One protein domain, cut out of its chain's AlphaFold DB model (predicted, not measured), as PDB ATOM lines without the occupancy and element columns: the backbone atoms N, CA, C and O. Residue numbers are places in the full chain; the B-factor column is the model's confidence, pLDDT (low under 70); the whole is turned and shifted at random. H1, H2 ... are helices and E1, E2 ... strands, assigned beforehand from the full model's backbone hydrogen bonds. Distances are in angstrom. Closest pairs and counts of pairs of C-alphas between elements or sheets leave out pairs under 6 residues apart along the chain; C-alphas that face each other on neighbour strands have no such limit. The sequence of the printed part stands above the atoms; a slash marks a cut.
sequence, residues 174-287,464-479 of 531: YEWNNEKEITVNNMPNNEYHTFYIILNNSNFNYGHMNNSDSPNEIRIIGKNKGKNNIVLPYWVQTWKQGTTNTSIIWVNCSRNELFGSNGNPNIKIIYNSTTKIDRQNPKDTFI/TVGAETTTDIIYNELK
ATOM      1  N   TYR A 174     143.810 163.068 150.039       88.56
ATOM      2  CA  TYR A 174     142.671 162.169 150.118       88.56
ATOM      3  C   TYR A 174     141.923 162.390 151.427       88.56
ATOM      4  O   TYR A 174     142.541 162.479 152.489       88.56
ATOM      5  N   GLU A 175     140.601 162.426 151.335       88.62
ATOM      6  CA  GLU A 175     139.722 162.451 152.496       88.62
ATOM      7  C   GLU A 175     139.469 161.023 152.985       88.62
ATOM      8  O   GLU A 175     139.432 160.073 152.195       88.62
ATOM      9  N   TRP A 176     139.321 160.883 154.299       90.56
ATOM     10  CA  TRP A 176     139.010 159.635 154.986       90.56
ATOM     11  C   TRP A 176     137.824 159.906 155.896       90.56
ATOM     12  O   TRP A 176     137.868 160.836 156.699       90.56
ATOM     13  N   ASN A 177     136.771 159.102 155.766       90.75
ATOM     14  CA  ASN A 177     135.483 159.409 156.394       90.75
ATOM     15  C   ASN A 177     135.132 158.475 157.553       90.75
ATOM     16  O   ASN A 177     134.320 158.836 158.401       90.75
ATOM     17  N   ASN A 178     135.724 157.279 157.587       92.81
ATOM     18  CA  ASN A 178     135.425 156.274 158.599       92.81
ATOM     19  C   ASN A 178     136.698 155.760 159.266       92.81
ATOM     20  O   ASN A 178     137.721 155.542 158.614       92.81
ATOM     21  N   GLU A 179     136.603 155.525 160.568       93.56
ATOM     22  CA  GLU A 179     137.666 154.977 161.398       93.56
ATOM     23  C   GLU A 179     137.125 153.827 162.259       93.56
ATOM     24  O   GLU A 179     135.985 153.848 162.723       93.56
ATOM     25  N   LYS A 180     137.953 152.809 162.491       93.62
ATOM     26  CA  LYS A 180     137.719 151.753 163.477       93.62
ATOM     27  C   LYS A 180     138.931 151.573 164.362       93.62
ATOM     28  O   LYS A 180     140.032 151.342 163.867       93.62
ATOM     29  N   GLU A 181     138.712 151.608 165.669       94.12
ATOM     30  CA  GLU A 181     139.725 151.205 166.639       94.12
ATOM     31  C   GLU A 181     139.868 149.679 166.645       94.12
ATOM     32  O   GLU A 181     138.875 148.949 166.633       94.12
ATOM     33  N   ILE A 182     141.106 149.198 166.681       96.00
ATOM     34  CA  ILE A 182     141.454 147.788 166.794       96.00
ATOM     35  C   ILE A 182     142.272 147.607 168.066       96.00
ATOM     36  O   ILE A 182     143.449 147.974 168.116       96.00
ATOM     37  N   THR A 183     141.657 147.033 169.093       95.19
ATOM     38  CA  THR A 183     142.355 146.682 170.332       95.19
ATOM     39  C   THR A 183     143.314 145.531 170.064       95.19
ATOM     40  O   THR A 183     142.902 144.489 169.553       95.19
ATOM     41  N   VAL A 184     144.581 145.705 170.438       94.62
ATOM     42  CA  VAL A 184     145.635 144.694 170.296       94.62
ATOM     43  C   VAL A 184     145.917 144.079 171.666       94.62
ATOM     44  O   VAL A 184     146.438 144.735 172.565       94.62
ATOM     45  N   ASN A 185     145.586 142.805 171.842       92.69
ATOM     46  CA  ASN A 185     145.775 142.088 173.103       92.69
ATOM     47  C   ASN A 185     147.109 141.331 173.109       92.69
ATOM     48  O   ASN A 185     147.590 140.905 172.064       92.69
ATOM     49  N   ASN A 186     147.685 141.134 174.298       91.69
ATOM     50  CA  ASN A 186     148.924 140.369 174.522       91.69
ATOM     51  C   ASN A 186     150.179 140.899 173.802       91.69
ATOM     52  O   ASN A 186     151.173 140.191 173.713       91.69
ATOM     53  N   MET A 187     150.189 142.155 173.341       90.44
ATOM     54  CA  MET A 187     151.357 142.735 172.668       90.44
ATOM     55  C   MET A 187     152.602 142.740 173.579       90.44
ATOM     56  O   MET A 187     152.575 143.432 174.598       90.44
ATOM     57  N   PRO A 188     153.720 142.081 173.247       87.12
ATOM     58  CA  PRO A 188     154.939 142.160 174.052       87.12
ATOM     59  C   PRO A 188     155.563 143.570 174.058       87.12
ATOM     60  O   PRO A 188     155.165 144.464 173.307       87.12
ATOM     61  N   ASN A 189     156.527 143.817 174.949       80.00
ATOM     62  CA  ASN A 189     157.235 145.101 175.006       80.00
ATOM     63  C   ASN A 189     158.393 145.142 173.991       80.00
ATOM     64  O   ASN A 189     159.190 144.216 173.941       80.00
ATOM     65  N   ASN A 190     158.560 146.281 173.308       68.38
ATOM     66  CA  ASN A 190     159.776 146.706 172.589       68.38
ATOM     67  C   ASN A 190     160.236 145.923 171.343       68.38
ATOM     68  O   ASN A 190     161.255 146.309 170.772       68.38
ATOM     69  N   GLU A 191     159.486 144.935 170.862       86.94
ATOM     70  CA  GLU A 191     159.778 144.226 169.606       86.94
ATOM     71  C   GLU A 191     158.648 144.389 168.580       86.94
ATOM     72  O   GLU A 191     157.526 144.774 168.922       86.94
ATOM     73  N   TYR A 192     158.991 144.179 167.307       93.12
ATOM     74  CA  TYR A 192     158.045 144.132 166.195       93.12
ATOM     75  C   TYR A 192     157.451 142.731 166.114       93.12
ATOM     76  O   TYR A 192     158.199 141.755 166.085       93.12
ATOM     77  N   HIS A 193     156.127 142.650 166.060       95.06
ATOM     78  CA  HIS A 193     155.409 141.388 165.982       95.06
ATOM     79  C   HIS A 193     154.357 141.437 164.887       95.06
ATOM     80  O   HIS A 193     153.687 142.457 164.695       95.06
ATOM     81  N   THR A 194     154.181 140.300 164.219       97.38
ATOM     82  CA  THR A 194     153.177 140.150 163.167       97.38
ATOM     83  C   THR A 194     151.949 139.413 163.687       97.38
ATOM     84  O   THR A 194     152.053 138.307 164.221       97.38
ATOM     85  N   PHE A 195     150.771 139.996 163.489       96.62
ATOM     86  CA  PHE A 195     149.476 139.406 163.834       96.62
ATOM     87  C   PHE A 195     148.440 139.754 162.765       96.62
ATOM     88  O   PHE A 195     148.724 140.535 161.858       96.62
ATOM     89  N   TYR A 196     147.243 139.174 162.844       97.19
ATOM     90  CA  TYR A 196     146.174 139.442 161.884       97.19
ATOM     91  C   TYR A 196     144.933 140.055 162.536       97.19
ATOM     92  O   TYR A 196     144.656 139.872 163.721       97.19
ATOM     93  N   ILE A 197     144.165 140.770 161.720       98.12
ATOM     94  CA  ILE A 197     142.860 141.349 162.025       98.12
ATOM     95  C   ILE A 197     141.834 140.651 161.134       98.12
ATOM     96  O   ILE A 197     142.046 140.540 159.926       98.12
ATOM     97  N   ILE A 198     140.717 140.212 161.720       97.12
ATOM     98  CA  ILE A 198     139.596 139.622 160.980       97.12
ATOM     99  C   ILE A 198     138.447 140.626 160.898       97.12
ATOM    100  O   ILE A 198     137.868 141.015 161.916       97.12
ATOM    101  N   LEU A 199     138.079 140.991 159.672       97.38
ATOM    102  CA  LEU A 199     136.903 141.798 159.361       97.38
ATOM    103  C   LEU A 199     135.815 140.916 158.740       97.38
ATOM    104  O   LEU A 199     136.111 139.988 157.993       97.38
ATOM    105  N   ASN A 200     134.550 141.193 159.033       96.44
ATOM    106  CA  ASN A 200     133.391 140.524 158.443       96.44
ATOM    107  C   ASN A 200     132.134 141.401 158.579       96.44
ATOM    108  O   ASN A 200     132.157 142.436 159.245       96.44
ATOM    109  N   ASN A 201     131.012 140.959 158.003       94.94
ATOM    110  CA  ASN A 201     129.750 141.715 158.025       94.94
ATOM    111  C   ASN A 201     129.226 142.073 159.435       94.94
ATOM    112  O   ASN A 201     128.373 142.949 159.552       94.94
ATOM    113  N   SER A 202     129.684 141.404 160.501       95.31
ATOM    114  CA  SER A 202     129.269 141.708 161.878       95.31
ATOM    115  C   SER A 202     130.088 142.821 162.538       95.31
ATOM    116  O   SER A 202     129.598 143.453 163.471       95.31
ATOM    117  N   ASN A 203     131.320 143.067 162.076       95.62
ATOM    118  CA  ASN A 203     132.248 144.000 162.722       95.62
ATOM    119  C   ASN A 203     132.818 145.083 161.785       95.62
ATOM    120  O   ASN A 203     133.447 146.024 162.273       95.62
ATOM    121  N   PHE A 204     132.566 145.004 160.476       95.88
ATOM    122  CA  PHE A 204     133.033 145.951 159.467       95.88
ATOM    123  C   PHE A 204     131.949 146.219 158.416       95.88
ATOM    124  O   PHE A 204     131.372 145.287 157.857       95.88
ATOM    125  N   ASN A 205     131.668 147.497 158.138       93.56
ATOM    126  CA  ASN A 205     130.648 147.879 157.166       93.56
ATOM    127  C   ASN A 205     131.275 148.142 155.792       93.56
ATOM    128  O   ASN A 205     131.619 149.273 155.450       93.56
ATOM    129  N   TYR A 206     131.376 147.093 154.979       94.56
ATOM    130  CA  TYR A 206     131.872 147.194 153.604       94.56
ATOM    131  C   TYR A 206     131.041 148.145 152.726       94.56
ATOM    132  O   TYR A 206     131.568 148.698 151.767       94.56
ATOM    133  N   GLY A 207     129.759 148.361 153.052       93.88
ATOM    134  CA  GLY A 207     128.875 149.267 152.312       93.88
ATOM    135  C   GLY A 207     129.207 150.748 152.495       93.88
ATOM    136  O   GLY A 207     128.688 151.579 151.758       93.88
ATOM    137  N   HIS A 208     130.068 151.081 153.457       92.50
ATOM    138  CA  HIS A 208     130.578 152.434 153.636       92.50
ATOM    139  C   HIS A 208     131.836 152.724 152.805       92.50
ATOM    140  O   HIS A 208     132.308 153.848 152.844       92.50
ATOM    141  N   MET A 209     132.412 151.754 152.088       92.00
ATOM    142  CA  MET A 209     133.553 151.996 151.190       92.00
ATOM    143  C   MET A 209     133.075 152.510 149.826       92.00
ATOM    144  O   MET A 209     131.994 152.126 149.378       92.00
ATOM    145  N   ASN A 210     133.892 153.311 149.131       88.88
ATOM    146  CA  ASN A 210     133.573 153.734 147.763       88.88
ATOM    147  C   ASN A 210     133.671 152.544 146.802       88.88
ATOM    148  O   ASN A 210     132.805 152.359 145.945       88.88
ATOM    149  N   ASN A 211     134.687 151.697 146.981       90.44
ATOM    150  CA  ASN A 211     134.823 150.421 146.293       90.44
ATOM    151  C   ASN A 211     134.947 149.268 147.292       90.44
ATOM    152  O   ASN A 211     136.041 148.862 147.680       90.44
ATOM    153  N   SER A 212     133.807 148.685 147.662       92.69
ATOM    154  CA  SER A 212     133.787 147.576 148.619       92.69
ATOM    155  C   SER A 212     134.502 146.311 148.125       92.69
ATOM    156  O   SER A 212     134.863 145.476 148.943       92.69
ATOM    157  N   ASP A 213     134.719 146.136 146.819       91.69
ATOM    158  CA  ASP A 213     135.340 144.925 146.258       91.69
ATOM    159  C   ASP A 213     136.871 145.004 146.203       91.69
ATOM    160  O   ASP A 213     137.522 144.045 145.797       91.69
ATOM    161  N   SER A 214     137.457 146.120 146.650       92.25
ATOM    162  CA  SER A 214     138.905 146.309 146.716       92.25
ATOM    163  C   SER A 214     139.366 146.698 148.124       92.25
ATOM    164  O   SER A 214     138.762 147.572 148.745       92.25
ATOM    165  N   PRO A 215     140.482 146.130 148.616       92.31
ATOM    166  CA  PRO A 215     141.079 146.541 149.881       92.31
ATOM    167  C   PRO A 215     141.867 147.857 149.802       92.31
ATOM    168  O   PRO A 215     142.396 148.303 150.815       92.31
ATOM    169  N   ASN A 216     141.991 148.493 148.631       90.75
ATOM    170  CA  ASN A 216     142.898 149.639 148.448       90.75
ATOM    171  C   ASN A 216     142.517 150.869 149.287       90.75
ATOM    172  O   ASN A 216     143.375 151.694 149.605       90.75
ATOM    173  N   GLU A 217     141.245 150.980 149.665       90.12
ATOM    174  CA  GLU A 217     140.684 152.104 150.419       90.12
ATOM    175  C   GLU A 217     140.794 151.912 151.937       90.12
ATOM    176  O   GLU A 217     139.948 152.409 152.677       90.12
ATOM    177  N   ILE A 218     141.805 151.183 152.420       93.75
ATOM    178  CA  ILE A 218     142.096 151.055 153.853       93.75
ATOM    179  C   ILE A 218     143.515 151.526 154.169       93.75
ATOM    180  O   ILE A 218     144.440 151.314 153.383       93.75
ATOM    181  N   ARG A 219     143.722 152.108 155.353       95.19
ATOM    182  CA  ARG A 219     145.055 152.215 155.969       95.19
ATOM    183  C   ARG A 219     144.993 151.713 157.392       95.19
ATOM    184  O   ARG A 219     144.075 152.053 158.135       95.19
ATOM    185  N   ILE A 220     146.016 150.963 157.772       96.31
ATOM    186  CA  ILE A 220     146.253 150.594 159.160       96.31
ATOM    187  C   ILE A 220     147.206 151.629 159.740       96.31
ATOM    188  O   ILE A 220     148.355 151.722 159.306       96.31
ATOM    189  N   ILE A 221     146.721 152.444 160.671       95.00
ATOM    190  CA  ILE A 221     147.488 153.543 161.248       95.00
ATOM    191  C   ILE A 221     147.849 153.281 162.710       95.00
ATOM    192  O   ILE A 221     147.061 152.740 163.488       95.00
ATOM    193  N   GLY A 222     149.055 153.709 163.070       93.44
ATOM    194  CA  GLY A 222     149.599 153.718 164.425       93.44
ATOM    195  C   GLY A 222     150.242 155.066 164.759       93.44
ATOM    196  O   GLY A 222     149.990 156.084 164.107       93.44
ATOM    197  N   LYS A 223     151.118 155.089 165.762       89.75
ATOM    198  CA  LYS A 223     151.925 156.257 166.161       89.75
ATOM    199  C   LYS A 223     153.421 155.968 166.016       89.75
ATOM    200  O   LYS A 223     153.824 154.822 165.959       89.75
ATOM    201  N   ASN A 224     154.278 156.983 165.985       80.56
ATOM    202  CA  ASN A 224     155.732 156.815 166.066       80.56
ATOM    203  C   ASN A 224     156.392 158.082 166.619       80.56
ATOM    204  O   ASN A 224     156.212 159.152 166.049       80.56
ATOM    205  N   LYS A 225     157.161 157.963 167.714       67.12
ATOM    206  CA  LYS A 225     158.047 159.004 168.292       67.12
ATOM    207  C   LYS A 225     157.550 160.452 168.101       67.12
ATOM    208  O   LYS A 225     158.224 161.281 167.496       67.12
ATOM    209  N   GLY A 226     156.360 160.755 168.625       66.00
ATOM    210  CA  GLY A 226     155.771 162.103 168.603       66.00
ATOM    211  C   GLY A 226     154.965 162.463 167.346       66.00
ATOM    212  O   GLY A 226     154.371 163.535 167.307       66.00
ATOM    213  N   LYS A 227     154.896 161.577 166.347       76.38
ATOM    214  CA  LYS A 227     153.973 161.657 165.208       76.38
ATOM    215  C   LYS A 227     152.839 160.654 165.397       76.38
ATOM    216  O   LYS A 227     153.086 159.469 165.603       76.38
ATOM    217  N   ASN A 228     151.603 161.124 165.316       81.25
ATOM    218  CA  ASN A 228     150.430 160.254 165.259       81.25
ATOM    219  C   ASN A 228     150.098 159.926 163.799       81.25
ATOM    220  O   ASN A 228     150.504 160.659 162.897       81.25
ATOM    221  N   ASN A 229     149.336 158.853 163.596       86.25
ATOM    222  CA  ASN A 229     148.732 158.477 162.317       86.25
ATOM    223  C   ASN A 229     149.765 158.144 161.226       86.25
ATOM    224  O   ASN A 229     149.688 158.623 160.099       86.25
ATOM    225  N   ILE A 230     150.753 157.316 161.572       90.50
ATOM    226  CA  ILE A 230     151.658 156.713 160.585       90.50
ATOM    227  C   ILE A 230     151.030 155.447 160.005       90.50
ATOM    228  O   ILE A 230     150.385 154.708 160.738       90.50
ATOM    229  N   VAL A 231     151.238 155.177 158.717       94.12
ATOM    230  CA  VAL A 231     150.820 153.901 158.111       94.12
ATOM    231  C   VAL A 231     151.769 152.804 158.584       94.12
ATOM    232  O   VAL A 231     152.982 152.929 158.417       94.12
ATOM    233  N   LEU A 232     151.218 151.758 159.190       95.94
ATOM    234  CA  LEU A 232     151.953 150.566 159.609       95.94
ATOM    235  C   LEU A 232     152.093 149.599 158.425       95.94
ATOM    236  O   LEU A 232     151.220 149.602 157.563       95.94
ATOM    237  N   PRO A 233     153.138 148.759 158.354       97.50
ATOM    238  CA  PRO A 233     153.212 147.697 157.357       97.50
ATOM    239  C   PRO A 233     152.058 146.702 157.503       97.50
ATOM    240  O   PRO A 233     151.857 146.123 158.574       97.50
ATOM    241  N   TYR A 234     151.330 146.454 156.415       98.25
ATOM    242  CA  TYR A 234     150.250 145.470 156.381       98.25
ATOM    243  C   TYR A 234     150.156 144.740 155.040       98.25
ATOM    244  O   TYR A 234     150.647 145.217 154.014       98.25
ATOM    245  N   TRP A 235     149.467 143.603 155.056       97.75
ATOM    246  CA  TRP A 235     149.105 142.825 153.878       97.75
ATOM    247  C   TRP A 235     147.689 142.275 154.017       97.75
ATOM    248  O   TRP A 235     147.321 141.745 155.064       97.75
ATOM    249  N   VAL A 236     146.890 142.390 152.963       96.94
ATOM    250  CA  VAL A 236     145.537 141.843 152.900       96.94
ATOM    251  C   VAL A 236     145.605 140.484 152.213       96.94
ATOM    252  O   VAL A 236     145.702 140.398 150.994       96.94
ATOM    253  N   GLN A 237     145.555 139.416 153.010       95.06
ATOM    254  CA  GLN A 237     145.585 138.038 152.508       95.06
ATOM    255  C   GLN A 237     144.273 137.674 151.805       95.06
ATOM    256  O   GLN A 237     144.271 137.068 150.737       95.06
ATOM    257  N   THR A 238     143.154 138.029 152.436       94.81
ATOM    258  CA  THR A 238     141.807 137.648 152.006       94.81
ATOM    259  C   THR A 238     140.919 138.884 152.067       94.81
ATOM    260  O   THR A 238     140.962 139.616 153.058       94.81
ATOM    261  N   TRP A 239     140.097 139.111 151.040       95.69
ATOM    262  CA  TRP A 239     139.148 140.226 150.985       95.69
ATOM    263  C   TRP A 239     137.746 139.730 150.626       95.69
ATOM    264  O   TRP A 239     137.553 139.148 149.562       95.69
ATOM    265  N   LYS A 240     136.776 139.957 151.519       94.44
ATOM    266  CA  LYS A 240     135.352 139.600 151.364       94.44
ATOM    267  C   LYS A 240     135.105 138.176 150.838       94.44
ATOM    268  O   LYS A 240     134.261 137.965 149.969       94.44
ATOM    269  N   GLN A 241     135.798 137.185 151.388       92.00
ATOM    270  CA  GLN A 241     135.621 135.789 150.989       92.00
ATOM    271  C   GLN A 241     134.460 135.126 151.748       92.00
ATOM    272  O   GLN A 241     134.243 135.373 152.938       92.00
ATOM    273  N   GLY A 242     133.738 134.235 151.065       88.12
ATOM    274  CA  GLY A 242     132.683 133.412 151.664       88.12
ATOM    275  C   GLY A 242     131.388 134.170 151.987       88.12
ATOM    276  O   GLY A 242     131.202 135.330 151.638       88.12
ATOM    277  N   THR A 243     130.454 133.500 152.665       86.94
ATOM    278  CA  THR A 243     129.104 134.033 152.943       86.94
ATOM    279  C   THR A 243     129.080 135.142 153.998       86.94
ATOM    280  O   THR A 243     128.141 135.936 154.045       86.94
ATOM    281  N   THR A 244     130.110 135.224 154.841       89.00
ATOM    282  CA  THR A 244     130.267 136.248 155.884       89.00
ATOM    283  C   THR A 244     131.074 137.463 155.424       89.00
ATOM    284  O   THR A 244     131.253 138.391 156.219       89.00
ATOM    285  N   ASN A 245     131.539 137.475 154.165       93.88
ATOM    286  CA  ASN A 245     132.487 138.452 153.625       93.88
ATOM    287  C   ASN A 245     133.699 138.627 154.553       93.88
ATOM    288  O   ASN A 245     133.976 139.725 155.040       93.88
ATOM    289  N   THR A 246     134.395 137.533 154.846       96.00
ATOM    290  CA  THR A 246     135.556 137.557 155.737       96.00
ATOM    291  C   THR A 246     136.762 138.161 155.020       96.00
ATOM    292  O   THR A 246     137.101 137.747 153.911       96.00
ATOM    293  N   SER A 247     137.423 139.119 155.666       97.56
ATOM    294  CA  SER A 247     138.702 139.682 155.231       97.56
ATOM    295  C   SER A 247     139.752 139.509 156.321       97.56
ATOM    296  O   SER A 247     139.449 139.655 157.506       97.56
ATOM    297  N   ILE A 248     140.985 139.215 155.918       97.44
ATOM    298  CA  ILE A 248     142.118 138.975 156.814       97.44
ATOM    299  C   ILE A 248     143.240 139.928 156.445       97.44
ATOM    300  O   ILE A 248     143.727 139.922 155.312       97.44
ATOM    301  N   ILE A 249     143.657 140.725 157.424       98.25
ATOM    302  CA  ILE A 249     144.703 141.730 157.264       98.25
ATOM    303  C   ILE A 249     145.816 141.426 158.256       98.25
ATOM    304  O   ILE A 249     145.606 141.513 159.463       98.25
ATOM    305  N   TRP A 250     146.998 141.096 157.755       98.25
ATOM    306  CA  TRP A 250     148.211 140.948 158.548       98.25
ATOM    307  C   TRP A 250     148.861 142.303 158.772       98.25
ATOM    308  O   TRP A 250     148.932 143.111 157.850       98.25
ATOM    309  N   VAL A 251     149.341 142.552 159.985       98.19
ATOM    310  CA  VAL A 251     149.940 143.820 160.402       98.19
ATOM    311  C   VAL A 251     151.199 143.531 161.202       98.19
ATOM    312  O   VAL A 251     151.205 142.635 162.045       98.19
ATOM    313  N   ASN A 252     152.245 144.315 160.955       97.25
ATOM    314  CA  ASN A 252     153.463 144.308 161.753       97.25
ATOM    315  C   ASN A 252     153.634 145.649 162.451       97.25
ATOM    316  O   ASN A 252     153.647 146.701 161.812       97.25
ATOM    317  N   CYS A 253     153.776 145.614 163.766       94.69
ATOM    318  CA  CYS A 253     154.087 146.804 164.542       94.69
ATOM    319  C   CYS A 253     154.726 146.419 165.869       94.69
ATOM    320  O   CYS A 253     154.722 145.256 166.266       94.69
ATOM    321  N   SER A 254     155.254 147.411 166.568       92.88
ATOM    322  CA  SER A 254     155.725 147.291 167.942       92.88
ATOM    323  C   SER A 254     154.769 147.973 168.917       92.88
ATOM    324  O   SER A 254     153.988 148.854 168.553       92.88
ATOM    325  N   ARG A 255     154.874 147.652 170.212       90.00
ATOM    326  CA  ARG A 255     154.075 148.321 171.258       90.00
ATOM    327  C   ARG A 255     154.247 149.849 171.276       90.00
ATOM    328  O   ARG A 255     153.328 150.565 171.666       90.00
ATOM    329  N   ASN A 256     155.399 150.360 170.838       89.62
ATOM    330  CA  ASN A 256     155.658 151.801 170.762       89.62
ATOM    331  C   ASN A 256     154.866 152.494 169.644       89.62
ATOM    332  O   ASN A 256     154.738 153.722 169.666       89.62
ATOM    333  N   GLU A 257     154.313 151.717 168.712       92.12
ATOM    334  CA  GLU A 257     153.529 152.201 167.580       92.12
ATOM    335  C   GLU A 257     152.014 152.069 167.772       92.12
ATOM    336  O   GLU A 257     151.239 152.545 166.945       92.12
ATOM    337  N   LEU A 258     151.577 151.513 168.902       91.44
ATOM    338  CA  LEU A 258     150.168 151.430 169.281       91.44
ATOM    339  C   LEU A 258     149.706 152.733 169.942       91.44
ATOM    340  O   LEU A 258     150.410 153.288 170.786       91.44
ATOM    341  N   PHE A 259     148.511 153.223 169.631       87.69
ATOM    342  CA  PHE A 259     147.833 154.244 170.430       87.69
ATOM    343  C   PHE A 259     147.463 153.701 171.822       87.69
ATOM    344  O   PHE A 259     147.439 152.495 172.053       87.69
ATOM    345  N   GLY A 260     147.217 154.605 172.776       74.56
ATOM    346  CA  GLY A 260     146.953 154.240 174.174       74.56
ATOM    347  C   GLY A 260     148.216 153.933 174.996       74.56
ATOM    348  O   GLY A 260     149.325 153.805 174.470       74.56
ATOM    349  N   SER A 261     148.058 153.899 176.321       63.25
ATOM    350  CA  SER A 261     149.050 153.412 177.294       63.25
ATOM    351  C   SER A 261     148.616 152.041 177.839       63.25
ATOM    352  O   SER A 261     147.545 151.566 177.475       63.25
ATOM    353  N   ASN A 262     149.451 151.411 178.680       59.88
ATOM    354  CA  ASN A 262     149.451 150.009 179.157       59.88
ATOM    355  C   ASN A 262     148.114 149.287 179.497       59.88
ATOM    356  O   ASN A 262     148.178 148.110 179.835       59.88
ATOM    357  N   GLY A 263     146.941 149.925 179.433       63.19
ATOM    358  CA  GLY A 263     145.632 149.315 179.698       63.19
ATOM    359  C   GLY A 263     144.785 148.935 178.473       63.19
ATOM    360  O   GLY A 263     143.971 148.029 178.600       63.19
ATOM    361  N   ASN A 264     144.942 149.588 177.313       77.50
ATOM    362  CA  ASN A 264     144.188 149.249 176.089       77.50
ATOM    363  C   ASN A 264     144.942 149.734 174.835       77.50
ATOM    364  O   ASN A 264     144.602 150.784 174.282       77.50
ATOM    365  N   PRO A 265     146.040 149.065 174.447       89.00
ATOM    366  CA  PRO A 265     146.813 149.489 173.297       89.00
ATOM    367  C   PRO A 265     146.054 149.157 172.004       89.00
ATOM    368  O   PRO A 265     145.502 148.064 171.861       89.00
ATOM    369  N   ASN A 266     146.008 150.100 171.067       93.25
ATOM    370  CA  ASN A 266     145.230 149.945 169.842       93.25
ATOM    371  C   ASN A 266     145.940 150.488 168.598       93.25
ATOM    372  O   ASN A 266     146.853 151.304 168.676       93.25
ATOM    373  N   ILE A 267     145.504 150.016 167.440       95.50
ATOM    374  CA  ILE A 267     145.748 150.631 166.130       95.50
ATOM    375  C   ILE A 267     144.405 151.070 165.562       95.50
ATOM    376  O   ILE A 267     143.355 150.742 166.117       95.50
ATOM    377  N   LYS A 268     144.416 151.797 164.451       95.06
ATOM    378  CA  LYS A 268     143.178 152.198 163.783       95.06
ATOM    379  C   LYS A 268     143.176 151.745 162.335       95.06
ATOM    380  O   LYS A 268     144.214 151.755 161.682       95.06
ATOM    381  N   ILE A 269     142.005 151.377 161.836       95.69
ATOM    382  CA  ILE A 269     141.747 151.209 160.408       95.69
ATOM    383  C   ILE A 269     140.958 152.422 159.957       95.69
ATOM    384  O   ILE A 269     139.852 152.638 160.443       95.69
ATOM    385  N   ILE A 270     141.510 153.195 159.032       94.75
ATOM    386  CA  ILE A 270     140.763 154.244 158.336       94.75
ATOM    387  C   ILE A 270     140.348 153.734 156.961       94.75
ATOM    388  O   ILE A 270     141.095 152.981 156.333       94.75
ATOM    389  N   TYR A 271     139.148 154.107 156.524       93.81
ATOM    390  CA  TYR A 271     138.569 153.685 155.250       93.81
ATOM    391  C   TYR A 271     137.544 154.688 154.720       93.81
ATOM    392  O   TYR A 271     137.338 155.753 155.310       93.81
ATOM    393  N   ASN A 272     136.912 154.345 153.591       91.19
ATOM    394  CA  ASN A 272     136.022 155.230 152.838       91.19
ATOM    395  C   ASN A 272     136.753 156.479 152.333       91.19
ATOM    396  O   ASN A 272     136.382 157.619 152.618       91.19
ATOM    397  N   SER A 273     137.839 156.222 151.614       89.06
ATOM    398  CA  SER A 273     138.582 157.228 150.873       89.06
ATOM    399  C   SER A 273     138.394 156.996 149.382       89.06
ATOM    400  O   SER A 273     138.168 155.868 148.956       89.06
ATOM    401  N   THR A 274     138.491 158.042 148.567       86.50
ATOM    402  CA  THR A 274     138.487 157.926 147.099       86.50
ATOM    403  C   THR A 274     139.837 157.451 146.542       86.50
ATOM    404  O   THR A 274     140.016 157.325 145.326       86.50
ATOM    405  N   THR A 275     140.815 157.187 147.417       86.00
ATOM    406  CA  THR A 275     142.139 156.710 147.021       86.00
ATOM    407  C   THR A 275     142.083 155.372 146.294       86.00
ATOM    408  O   THR A 275     141.440 154.419 146.718       86.00
ATOM    409  N   LYS A 276     142.837 155.277 145.198       81.62
ATOM    410  CA  LYS A 276     143.063 154.021 144.462       81.62
ATOM    411  C   LYS A 276     144.459 153.454 144.709       81.62
ATOM    412  O   LYS A 276     144.839 152.468 144.084       81.62
ATOM    413  N   ILE A 277     145.235 154.105 145.577       82.94
ATOM    414  CA  ILE A 277     146.628 153.762 145.848       82.94
ATOM    415  C   ILE A 277     146.660 152.617 146.845       82.94
ATOM    416  O   ILE A 277     146.173 152.762 147.968       82.94
ATOM    417  N   ASP A 278     147.288 151.516 146.449       87.50
ATOM    418  CA  ASP A 278     147.617 150.434 147.363       87.50
ATOM    419  C   ASP A 278     148.853 150.802 148.204       87.50
ATOM    420  O   ASP A 278     149.856 151.307 147.692       87.50
ATOM    421  N   ARG A 279     148.755 150.587 149.518       91.69
ATOM    422  CA  ARG A 279     149.824 150.821 150.505       91.69
ATOM    423  C   ARG A 279     150.212 149.555 151.257       91.69
ATOM    424  O   ARG A 279     150.979 149.647 152.216       91.69
ATOM    425  N   GLN A 280     149.715 148.399 150.828       94.56
ATOM    426  CA  GLN A 280     150.204 147.124 151.324       94.56
ATOM    427  C   GLN A 280     151.722 147.034 151.142       94.56
ATOM    428  O   GLN A 280     152.281 147.455 150.128       94.56
ATOM    429  N   ASN A 281     152.395 146.494 152.149       95.62
ATOM    430  CA  ASN A 281     153.839 146.316 152.151       95.62
ATOM    431  C   ASN A 281     154.197 145.000 152.847       95.62
ATOM    432  O   ASN A 281     154.762 145.007 153.943       95.62
ATOM    433  N   PRO A 282     153.870 143.857 152.221       94.75
ATOM    434  CA  PRO A 282     154.048 142.559 152.850       94.75
ATOM    435  C   PRO A 282     155.515 142.246 153.190       94.75
ATOM    436  O   PRO A 282     155.780 141.527 154.148       94.75
ATOM    437  N   LYS A 283     156.482 142.827 152.463       93.31
ATOM    438  CA  LYS A 283     157.918 142.659 152.750       93.31
ATOM    439  C   LYS A 283     158.338 143.253 154.094       93.31
ATOM    440  O   LYS A 283     159.221 142.692 154.728       93.31
ATOM    441  N   ASP A 284     157.704 144.343 154.522       96.50
ATOM    442  CA  ASP A 284     157.923 144.926 155.852       96.50
ATOM    443  C   ASP A 284     156.920 144.380 156.892       96.50
ATOM    444  O   ASP A 284     157.100 144.576 158.096       96.50
ATOM    445  N   THR A 285     155.861 143.682 156.453       97.94
ATOM    446  CA  THR A 285     154.916 142.977 157.335       97.94
ATOM    447  C   THR A 285     155.486 141.670 157.876       97.94
ATOM    448  O   THR A 285     155.180 141.312 159.000       97.94
ATOM    449  N   PHE A 286     156.312 140.953 157.119       98.12
ATOM    450  CA  PHE A 286     156.811 139.637 157.522       98.12
ATOM    451  C   PHE A 286     158.340 139.573 157.524       98.12
ATOM    452  O   PHE A 286     159.018 140.349 156.860       98.12
ATOM    453  N   ILE A 287     158.901 138.597 158.239       96.81
ATOM    454  CA  ILE A 287     160.354 138.342 158.278       96.81
ATOM    455  C   ILE A 287     160.846 137.808 156.926       96.81
ATOM    456  O   ILE A 287     161.971 138.071 156.496       96.81
ATOM    457  N   THR A 464     140.935 142.767 168.352       95.56
ATOM    458  CA  THR A 464     139.483 142.936 168.498       95.56
ATOM    459  C   THR A 464     139.037 144.206 167.787       95.56
ATOM    460  O   THR A 464     139.546 145.291 168.062       95.56
ATOM    461  N   VAL A 465     138.063 144.079 166.884       96.38
ATOM    462  CA  VAL A 465     137.528 145.195 166.093       96.38
ATOM    463  C   VAL A 465     136.476 145.961 166.898       96.38
ATOM    464  O   VAL A 465     135.477 145.384 167.327       96.38
ATOM    465  N   GLY A 466     136.694 147.261 167.090       93.44
ATOM    466  CA  GLY A 466     135.784 148.168 167.782       93.44
ATOM    467  C   GLY A 466     134.666 148.741 166.903       93.44
ATOM    468  O   GLY A 466     134.478 148.390 165.731       93.44
ATOM    469  N   ALA A 467     133.899 149.664 167.488       91.88
ATOM    470  CA  ALA A 467     132.856 150.402 166.781       91.88
ATOM    471  C   ALA A 467     133.448 151.332 165.705       91.88
ATOM    472  O   ALA A 467     134.599 151.754 165.796       91.88
ATOM    473  N   GLU A 468     132.654 151.616 164.672       91.69
ATOM    474  CA  GLU A 468     132.985 152.636 163.670       91.69
ATOM    475  C   GLU A 468     132.777 154.037 164.261       91.69
ATOM    476  O   GLU A 468     131.800 154.268 164.979       91.69
ATOM    477  N   THR A 469     133.676 154.964 163.947       86.25
ATOM    478  CA  THR A 469     133.555 156.392 164.251       86.25
ATOM    479  C   THR A 469     133.712 157.223 162.976       86.25
ATOM    480  O   THR A 469     134.414 156.837 162.043       86.25
ATOM    481  N   THR A 470     133.045 158.379 162.947       78.44
ATOM    482  CA  THR A 470     133.038 159.335 161.821       78.44
ATOM    483  C   THR A 470     133.617 160.704 162.207       78.44
ATOM    484  O   THR A 470     133.352 161.713 161.563       78.44
ATOM    485  N   THR A 471     134.358 160.774 163.316       70.62
ATOM    486  CA  THR A 471     134.982 162.016 163.806       70.62
ATOM    487  C   THR A 471     136.153 162.450 162.926       70.62
ATOM    488  O   THR A 471     136.765 161.591 162.302       70.62
ATOM    489  N   ASP A 472     136.517 163.739 162.966       70.81
ATOM    490  CA  ASP A 472     137.633 164.349 162.220       70.81
ATOM    491  C   ASP A 472     138.904 163.477 162.205       70.81
ATOM    492  O   ASP A 472     139.700 163.460 163.153       70.81
ATOM    493  N   ILE A 473     139.099 162.738 161.111       81.38
ATOM    494  CA  ILE A 473     140.248 161.854 160.927       81.38
ATOM    495  C   ILE A 473     141.465 162.716 160.598       81.38
ATOM    496  O   ILE A 473     141.567 163.314 159.532       81.38
ATOM    497  N   ILE A 474     142.436 162.758 161.512       80.00
ATOM    498  CA  ILE A 474     143.653 163.573 161.373       80.00
ATOM    499  C   ILE A 474     144.739 162.796 160.599       80.00
ATOM    500  O   ILE A 474     145.880 162.675 161.050       80.00
ATOM    501  N   TYR A 475     144.392 162.201 159.458       87.19
ATOM    502  CA  TYR A 475     145.338 161.520 158.571       87.19
ATOM    503  C   TYR A 475     145.272 162.124 157.173       87.19
ATOM    504  O   TYR A 475     144.220 162.133 156.544       87.19
ATOM    505  N   ASN A 476     146.423 162.587 156.681       86.50
ATOM    506  CA  ASN A 476     146.540 163.227 155.378       86.50
ATOM    507  C   ASN A 476     147.436 162.384 154.470       86.50
ATOM    508  O   ASN A 476     148.635 162.247 154.727       86.50
ATOM    509  N   GLU A 477     146.874 161.877 153.376       88.12
ATOM    510  CA  GLU A 477     147.633 161.237 152.302       88.12
ATOM    511  C   GLU A 477     147.599 162.126 151.063       88.12
ATOM    512  O   GLU A 477     146.531 162.426 150.538       88.12
ATOM    513  N   LEU A 478     148.772 162.571 150.607       88.31
ATOM    514  CA  LEU A 478     148.877 163.446 149.444       88.31
ATOM    515  C   LEU A 478     148.402 162.708 148.183       88.31
ATOM    516  O   LEU A 478     148.929 161.645 147.850       88.31
ATOM    517  N   LYS A 479     147.456 163.306 147.455       87.00
ATOM    518  CA  LYS A 479     147.062 162.858 146.122       87.00
ATOM    519  C   LYS A 479     148.260 163.027 145.181       87.00
ATOM    520  O   LYS A 479     148.846 164.115 145.130       87.00
TER     521      LYS A 479
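What this domain is: This is residues 174 to 287 and 464 to 479 of the 531 residues of the protein "DUF2341 domain-containing protein" of Methanococcus aeolicus (strain ATCC BAA-1280 / DSM 17508 / OCM 812 / Nankai-3) (UniProt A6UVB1). Two sheets lie face to face as a sandwich, a strongly twisted one of five strands and a smaller one of three, with their strands crossed at 48 degrees. The four-residue helix H1 sits by the smaller sheet near E5 and E6, and the 18-residue stretch 200 to 217 has no named element. The printed part has 130 residues, with eight named strands and one named helix in the order E1 E2 E3 E4 E5 E6 E7 H1 E8. The sheets run E4 E3 E7 E1 E8 and E2 E6 E5, both antiparallel; the class is mostly strand, though under half of the residues are in named elements. The whole is compact, with a radius of gyration of the C-alphas of 13.9 A, and rounded, spanning 36 by 31 by 28 A.

How they stand to each other: The larger sheet runs E4, residues 227 to 231, E3, 218 to 224, E7, 266 to 271, E1, 178 to 185, and E8, 464 to 469. E3 and E4 form a hairpin, with N 224 and O 227 2.8 A apart. E3 pairs with E7 over residues 218 to 221, where N 221 and O 268 are 2.8 A apart. N 180 of E1 and O 269 of E7 are 2.8 A apart, and N 466 of E8 and O 181 of E1 are 2.8 A apart. The smaller sheet runs E2, residues 192 to 199, E6, 246 to 254, and E5, 234 to 241. N 197 of E2 and O 249 of E6 are 2.8 A apart; in the hairpin E5 and E6, N 250 and O 235 are 2.8 A apart. The parts of the sheets that face each other are 9.9 A centre to centre. E4 runs on into E5 at 53 degrees. H1, residues 282 to 285, is on the smaller sheet at a height over the sheet of 6.3 A, only just over none of its strands, as 2 of its 4 C-alphas fall on E5. Its closest C-alphas to E6 are those of Thr 285 and Asn 252, 4.8 A apart. H1 is too short for any O i to N i+4 pair; its one O i to N i+3 pair is within hydrogen-bond range.

Where its parts are: E1 begins at C-alpha 178, (135.425, 156.274, 158.599), and is 22.8 A long. E6 is 25.5 A, E2 22.3 A, E3 19.2 A and E5 18.4 A long. E8 ends at C-alpha 469, (133.555, 156.392, 164.251).

The domain as a whole: The C-alphas farthest apart, those of Gly 226 and Thr 243, are 41.8 A apart. Residues 288 to 463 are not printed, and C-alphas 287 and 464 are 23.7 A apart across this cut. The links E2 to E3 and E6 to E7 are long. The pLDDT is under 70 at residues 190, 225 to 226 and 261 to 263.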